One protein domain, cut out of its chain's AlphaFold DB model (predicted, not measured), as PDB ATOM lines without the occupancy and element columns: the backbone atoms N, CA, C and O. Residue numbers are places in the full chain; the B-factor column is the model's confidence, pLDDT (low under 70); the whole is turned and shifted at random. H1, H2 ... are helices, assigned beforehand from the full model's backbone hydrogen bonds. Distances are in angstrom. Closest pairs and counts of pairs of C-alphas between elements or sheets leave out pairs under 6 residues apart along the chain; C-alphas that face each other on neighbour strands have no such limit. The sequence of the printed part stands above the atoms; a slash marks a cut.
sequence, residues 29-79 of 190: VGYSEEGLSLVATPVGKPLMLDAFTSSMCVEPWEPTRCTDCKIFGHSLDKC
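This is residues 29 to 79 of the 190 residues of the protein "DUF4283 domain-containing protein" of Tanacetum cinerariifolium (UniProt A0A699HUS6). Little of this model is regular structure: two short helices, H1 and H2, and the link between them make a loose ring, from which residues 59 to 79 lead away as a long arm that folds back in a loop at its far end. The printed part has 51 residues with two named helices, H1 then H2, and no named strand. The class is all helix, with 16 residues in named elements. The whole is extended, with a radius of gyration of the C-alphas of 15.3 A and spans of 45 by 19 by 10 A.

H1, residues 33 to 40, and H2, residues 51 to 58, are close but not clearly touching; their closest C-alphas, those of Glu 33 and Cys 57, are 6.0 A apart. They run opposite ways at a steep tilt of 49 degrees. Every O i to N i+4 pair is within hydrogen-bond range in H1, and 3 of 4 in H2.

H1 is 10.7 A long and begins at C-alpha 33 (217.129, 209.764, 151.593). H2 is 11.1 A long and ends at C-alpha 58 (211.327, 211.740, 157.310).

The C-alphas farthest apart, those of Gly 44 and Cys 79, are 45.4 A apart. The link from H1 to H2 is short, with 10 residues. The printed part has no cut, and no printed residue is under 70 in pLDDT.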
ATOM      1  N   VAL A  29     212.615 199.347 153.732       86.44
ATOM      2  CA  VAL A  29     213.906 199.726 154.330       86.44
ATOM      3  C   VAL A  29     214.723 200.677 153.440       86.44
ATOM      4  O   VAL A  29     215.601 201.386 153.915       86.44
ATOM      5  N   GLY A  30     214.440 200.698 152.135       88.75
ATOM      6  CA  GLY A  30     215.077 201.600 151.180       88.75
ATOM      7  C   GLY A  30     214.456 202.998 151.132       88.75
ATOM      8  O   GLY A  30     214.988 203.846 150.422       88.75
ATOM      9  N   TYR A  31     213.361 203.257 151.861       91.12
ATOM     10  CA  TYR A  31     212.700 204.568 151.917       91.12
ATOM     11  C   TYR A  31     213.419 205.526 152.872       91.12
ATOM     12  O   TYR A  31     212.822 206.139 153.748       91.12
ATOM     13  N   SER A  32     214.727 205.663 152.693       91.38
ATOM     14  CA  SER A  32     215.548 206.710 153.295       91.38
ATOM     15  C   SER A  32     216.078 207.625 152.195       91.38
ATOM     16  O   SER A  32     216.084 207.247 151.023       91.38
ATOM     17  N   GLU A  33     216.537 208.822 152.554       90.50
ATOM     18  CA  GLU A  33     217.129 209.764 151.593       90.50
ATOM     19  C   GLU A  33     218.271 209.112 150.791       90.50
ATOM     20  O   GLU A  33     218.266 209.121 149.557       90.50
ATOM     21  N   GLU A  34     219.177 208.425 151.490       91.25
ATOM     22  CA  GLU A  34     220.289 207.685 150.883       91.25
ATOM     23  C   GLU A  34     219.814 206.471 150.071       91.25
ATOM     24  O   GLU A  34     220.296 206.217 148.967       91.25
ATOM     25  N   GLY A  35     218.836 205.719 150.590       93.31
ATOM     26  CA  GLY A  35     218.309 204.526 149.927       93.31
ATOM     27  C   GLY A  35     217.624 204.851 148.601       93.31
ATOM     28  O   GLY A  35     217.886 204.200 147.587       93.31
ATOM     29  N   LEU A  36     216.801 205.899 148.570       92.50
ATOM     30  CA  LEU A  36     216.133 206.342 147.350       92.50
ATOM     31  C   LEU A  36     217.105 206.975 146.355       92.50
ATOM     32  O   LEU A  36     216.959 206.752 145.152       92.50
ATOM     33  N   SER A  37     218.115 207.705 146.836       92.81
ATOM     34  CA  SER A  37     219.198 208.215 145.990       92.81
ATOM     35  C   SER A  37     219.912 207.069 145.263       92.81
ATOM     36  O   SER A  37     220.067 207.104 144.038       92.81
ATOM     37  N   LEU A  38     220.239 205.984 145.977       93.81
ATOM     38  CA  LEU A  38     220.852 204.786 145.394       93.81
ATOM     39  C   LEU A  38     219.941 204.090 144.377       93.81
ATOM     40  O   LEU A  38     220.408 203.702 143.307       93.81
ATOM     41  N   VAL A  39     218.643 203.960 144.670       94.44
ATOM     42  CA  VAL A  39     217.667 203.358 143.742       94.44
ATOM     43  C   VAL A  39     217.495 204.199 142.471       94.44
ATOM     44  O   VAL A  39     217.322 203.637 141.390       94.44
ATOM     45  N   ALA A  40     217.561 205.528 142.576       94.38
ATOM     46  CA  ALA A  40     217.395 206.440 141.444       94.38
ATOM     47  C   ALA A  40     218.674 206.636 140.612       94.38
ATOM     48  O   ALA A  40     218.582 206.945 139.422       94.38
ATOM     49  N   THR A  41     219.854 206.419 141.202       95.00
ATOM     50  CA  THR A  41     221.166 206.642 140.566       95.00
ATOM     51  C   THR A  41     221.321 205.975 139.187       95.00
ATOM     52  O   THR A  41     221.837 206.634 138.282       95.00
ATOM     53  N   PRO A  42     220.856 204.728 138.949       94.38
ATOM     54  CA  PRO A  42     220.927 204.102 137.625       94.38
ATOM     55  C   PRO A  42     220.126 204.829 136.537       94.38
ATOM     56  O   PRO A  42     220.456 204.716 135.360       94.38
ATOM     57  N   VAL A  43     219.071 205.558 136.913       93.69
ATOM     58  CA  VAL A  43     218.258 206.361 135.984       93.69
ATOM     59  C   VAL A  43     218.891 207.735 135.758       93.69
ATOM     60  O   VAL A  43     218.803 208.289 134.664       93.69
ATOM     61  N   GLY A  44     219.551 208.285 136.778       93.25
ATOM     62  CA  GLY A  44     220.282 209.542 136.697       93.25
ATOM     63  C   GLY A  44     220.290 210.288 138.025       93.25
ATOM     64  O   GLY A  44     220.181 209.698 139.096       93.25
ATOM     65  N   LYS A  45     220.419 211.615 137.954       91.69
ATOM     66  CA  LYS A  45     220.349 212.480 139.137       91.69
ATOM     67  C   LYS A  45     218.877 212.735 139.485       91.69
ATOM     68  O   LYS A  45     218.202 213.382 138.679       91.69
ATOM     69  N   PRO A  46     218.364 212.249 140.630       92.19
ATOM     70  CA  PRO A  46     216.992 212.535 141.032       92.19
ATOM     71  C   PRO A  46     216.821 214.043 141.237       92.19
ATOM     72  O   PRO A  46     217.644 214.685 141.886       92.19
ATOM     73  N   LEU A  47     215.767 214.614 140.653       93.25
ATOM     74  CA  LEU A  47     215.445 216.037 140.808       93.25
ATOM     75  C   LEU A  47     214.549 216.278 142.022       93.25
ATOM     76  O   LEU A  47     214.759 217.230 142.766       93.25
ATOM     77  N   MET A  48     213.527 215.436 142.190       91.06
ATOM     78  CA  MET A  48     212.517 215.590 143.230       91.06
ATOM     79  C   MET A  48     211.767 214.271 143.453       91.06
ATOM     80  O   MET A  48     211.580 213.499 142.512       91.06
ATOM     81  N   LEU A  49     211.325 214.039 144.691       91.69
ATOM     82  CA  LEU A  49     210.409 212.957 145.063       91.69
ATOM     83  C   LEU A  49     208.972 213.487 145.136       91.69
ATOM     84  O   LEU A  49     208.750 214.681 145.336       91.69
ATOM     85  N   ASP A  50     207.981 212.610 144.998       91.62
ATOM     86  CA  ASP A  50     206.597 212.990 145.274       91.62
ATOM     87  C   ASP A  50     206.369 213.212 146.782       91.62
ATOM     88  O   ASP A  50     207.144 212.759 147.629       91.62
ATOM     89  N   ALA A  51     205.289 213.917 147.128       90.81
ATOM     90  CA  ALA A  51     205.003 214.313 148.507       90.81
ATOM     91  C   ALA A  51     204.855 213.120 149.467       90.81
ATOM     92  O   ALA A  51     205.266 213.204 150.624       90.81
ATOM     93  N   PHE A  52     204.292 212.005 148.995       89.50
ATOM     94  CA  PHE A  52     204.087 210.822 149.820       89.50
ATOM     95  C   PHE A  52     205.416 210.115 150.092       89.50
ATOM     96  O   PHE A  52     205.744 209.860 151.251       89.50
ATOM     97  N   THR A  53     206.223 209.888 149.053       89.81
ATOM     98  CA  THR A  53     207.561 209.300 149.212       89.81
ATOM     99  C   THR A  53     208.461 210.177 150.082       89.81
ATOM    100  O   THR A  53     209.149 209.658 150.954       89.81
ATOM    101  N   SER A  54     208.397 211.503 149.923       89.81
ATOM    102  CA  SER A  54     209.124 212.450 150.780       89.81
ATOM    103  C   SER A  54     208.749 212.294 152.262       89.81
ATOM    104  O   SER A  54     209.627 212.204 153.117       89.81
ATOM    105  N   SER A  55     207.453 212.160 152.575       87.56
ATOM    106  CA  SER A  55     206.998 211.965 153.960       87.56
ATOM    107  C   SER A  55     207.486 210.650 154.581       87.56
ATOM    108  O   SER A  55     207.820 210.618 155.764       87.56
ATOM    109  N   MET A  56     207.605 209.588 153.776       86.38
ATOM    110  CA  MET A  56     208.114 208.289 154.229       86.38
ATOM    111  C   MET A  56     209.605 208.309 154.576       86.38
ATOM    112  O   MET A  56     210.043 207.472 155.356       86.38
ATOM    113  N   CYS A  57     210.383 209.239 154.015       83.81
ATOM    114  CA  CYS A  57     211.810 209.360 154.325       83.81
ATOM    115  C   CYS A  57     212.090 210.080 155.644       83.81
ATOM    116  O   CYS A  57     213.146 209.869 156.237       83.81
ATOM    117  N   VAL A  58     211.169 210.939 156.087       81.62
ATOM    118  CA  VAL A  58     211.327 211.740 157.310       81.62
ATOM    119  C   VAL A  58     210.888 210.957 158.543       81.62
ATOM    120  O   VAL A  58     211.520 211.047 159.596       81.62
ATOM    121  N   GLU A  59     209.813 210.179 158.426       74.56
ATOM    122  CA  GLU A  59     209.326 209.350 159.522       74.56
ATOM    123  C   GLU A  59     209.912 207.937 159.422       74.56
ATOM    124  O   GLU A  59     209.681 207.253 158.423       74.56
ATOM    125  N   PRO A  60     210.647 207.450 160.440       71.56
ATOM    126  CA  PRO A  60     211.150 206.087 160.418       71.56
ATOM    127  C   PRO A  60     209.976 205.110 160.291       71.56
ATOM    128  O   PRO A  60     209.077 205.082 161.132       71.56
ATOM    129  N   TRP A  61     210.001 204.281 159.244       73.81
ATOM    130  CA  TRP A  61     208.981 203.253 158.998       73.81
ATOM    131  C   TRP A  61     208.936 202.196 160.108       73.81
ATOM    132  O   TRP A  61     207.966 201.444 160.209       73.81
ATOM    133  N   GLU A  62     209.995 202.092 160.918       71.25
ATOM    134  CA  GLU A  62     210.032 201.195 162.062       71.25
ATOM    135  C   GLU A  62     209.253 201.815 163.225       71.25
ATOM    136  O   GLU A  62     209.702 202.801 163.821       71.25
ATOM    137  N   PRO A  63     208.092 201.248 163.600       76.25
ATOM    138  CA  PRO A  63     207.370 201.735 164.757       76.25
ATOM    139  C   PRO A  63     208.256 201.608 165.996       76.25
ATOM    140  O   PRO A  63     208.980 200.628 166.173       76.25
ATOM    141  N   THR A  64     208.177 202.594 166.888       78.25
ATOM    142  CA  THR A  64     208.970 202.598 168.123       78.25
ATOM    143  C   THR A  64     208.753 201.303 168.907       78.25
ATOM    144  O   THR A  64     207.619 200.912 169.213       78.25
ATOM    145  N   ARG A  65     209.852 200.603 169.210       86.31
ATOM    146  CA  ARG A  65     209.837 199.381 170.017       86.31
ATOM    147  C   ARG A  65     210.110 199.734 171.470       86.31
ATOM    148  O   ARG A  65     211.166 200.269 171.798       86.31
ATOM    149  N   CYS A  66     209.190 199.383 172.357       88.31
ATOM    150  CA  CYS A  66     209.415 199.546 173.787       88.31
ATOM    151  C   CYS A  66     210.442 198.515 174.289       88.31
ATOM    152  O   CYS A  66     210.282 197.320 174.029       88.31
ATOM    153  N   THR A  67     211.469 198.936 175.033       86.38
ATOM    154  CA  THR A  67     212.492 198.010 175.560       86.38
ATOM    155  C   THR A  67     211.943 197.083 176.648       86.38
ATOM    156  O   THR A  67     212.338 195.920 176.700       86.38
ATOM    157  N   ASP A  68     210.973 197.543 177.442       88.50
ATOM    158  CA  ASP A  68     210.447 196.781 178.584       88.50
ATOM    159  C   ASP A  68     209.475 195.684 178.163       88.50
ATOM    160  O   ASP A  68     209.528 194.549 178.636       88.50
ATOM    161  N   CYS A  69     208.564 196.002 177.244       88.31
ATOM    162  CA  CYS A  69     207.535 195.057 176.820       88.31
ATOM    163  C   CYS A  69     207.775 194.451 175.435       88.31
ATOM    164  O   CYS A  69     207.029 193.543 175.061       88.31
ATOM    165  N   LYS A  70     208.805 194.919 174.713       87.19
ATOM    166  CA  LYS A  70     209.259 194.444 173.394       87.19
ATOM    167  C   LYS A  70     208.203 194.473 172.286       87.19
ATOM    168  O   LYS A  70     208.458 193.903 171.224       87.19
ATOM    169  N   ILE A  71     207.069 195.137 172.509       86.62
ATOM    170  CA  ILE A  71     206.026 195.371 171.504       86.62
ATOM    171  C   ILE A  71     206.181 196.761 170.882       86.62
ATOM    172  O   ILE A  71     206.705 197.687 171.506       86.62
ATOM    173  N   PHE A  72     205.739 196.870 169.635       86.50
ATOM    174  CA  PHE A  72     205.766 198.102 168.858       86.50
ATOM    175  C   PHE A  72     204.588 199.023 169.213       86.50
ATOM    176  O   PHE A  72     203.540 198.554 169.664       86.50
ATOM    177  N   GLY A  73     204.756 200.329 168.990       82.69
ATOM    178  CA  GLY A  73     203.673 201.320 169.053       82.69
ATOM    179  C   GLY A  73     203.627 202.183 170.318       82.69
ATOM    180  O   GLY A  73     202.656 202.908 170.516       82.69
ATOM    181  N   HIS A  74     204.642 202.118 171.183       84.56
ATOM    182  CA  HIS A  74     204.813 203.069 172.285       84.56
ATOM    183  C   HIS A  74     206.260 203.102 172.792       84.56
ATOM    184  O   HIS A  74     206.990 202.115 172.710       84.56
ATOM    185  N   SER A  75     206.649 204.230 173.384       86.00
ATOM    186  CA  SER A  75     207.927 204.404 174.087       86.00
ATOM    187  C   SER A  75     207.855 203.881 175.522       86.00
ATOM    188  O   SER A  75     206.761 203.723 176.062       86.00
ATOM    189  N   LEU A  76     209.009 203.704 176.172       83.75
ATOM    190  CA  LEU A  76     209.119 203.303 177.582       83.75
ATOM    191  C   LEU A  76     208.132 204.034 178.495       83.75
ATOM    192  O   LEU A  76     207.354 203.402 179.199       83.75
ATOM    193  N   ASP A  77     208.054 205.359 178.383       82.19
ATOM    194  CA  ASP A  77     207.168 206.164 179.218       82.19
ATOM    195  C   ASP A  77     205.700 205.731 179.144       82.19
ATOM    196  O   ASP A  77     204.998 205.672 180.152       82.19
ATOM    197  N   LYS A  78     205.212 205.391 177.958       82.62
ATOM    198  CA  LYS A  78     203.796 205.073 177.746       82.62
ATOM    199  C   LYS A  78     203.531 203.570 177.833       82.62
ATOM    200  O   LYS A  78     202.495 203.105 177.363       82.62
ATOM    201  N   CYS A  79     204.456 202.803 178.412       87.56
ATOM    202  CA  CYS A  79     204.338 201.359 178.458       87.56
ATOM    203  C   CYS A  79     203.266 200.890 179.449       87.56
ATOM    204  O   CYS A  79     203.384 201.142 180.648       87.56
TER     205      CYS A  79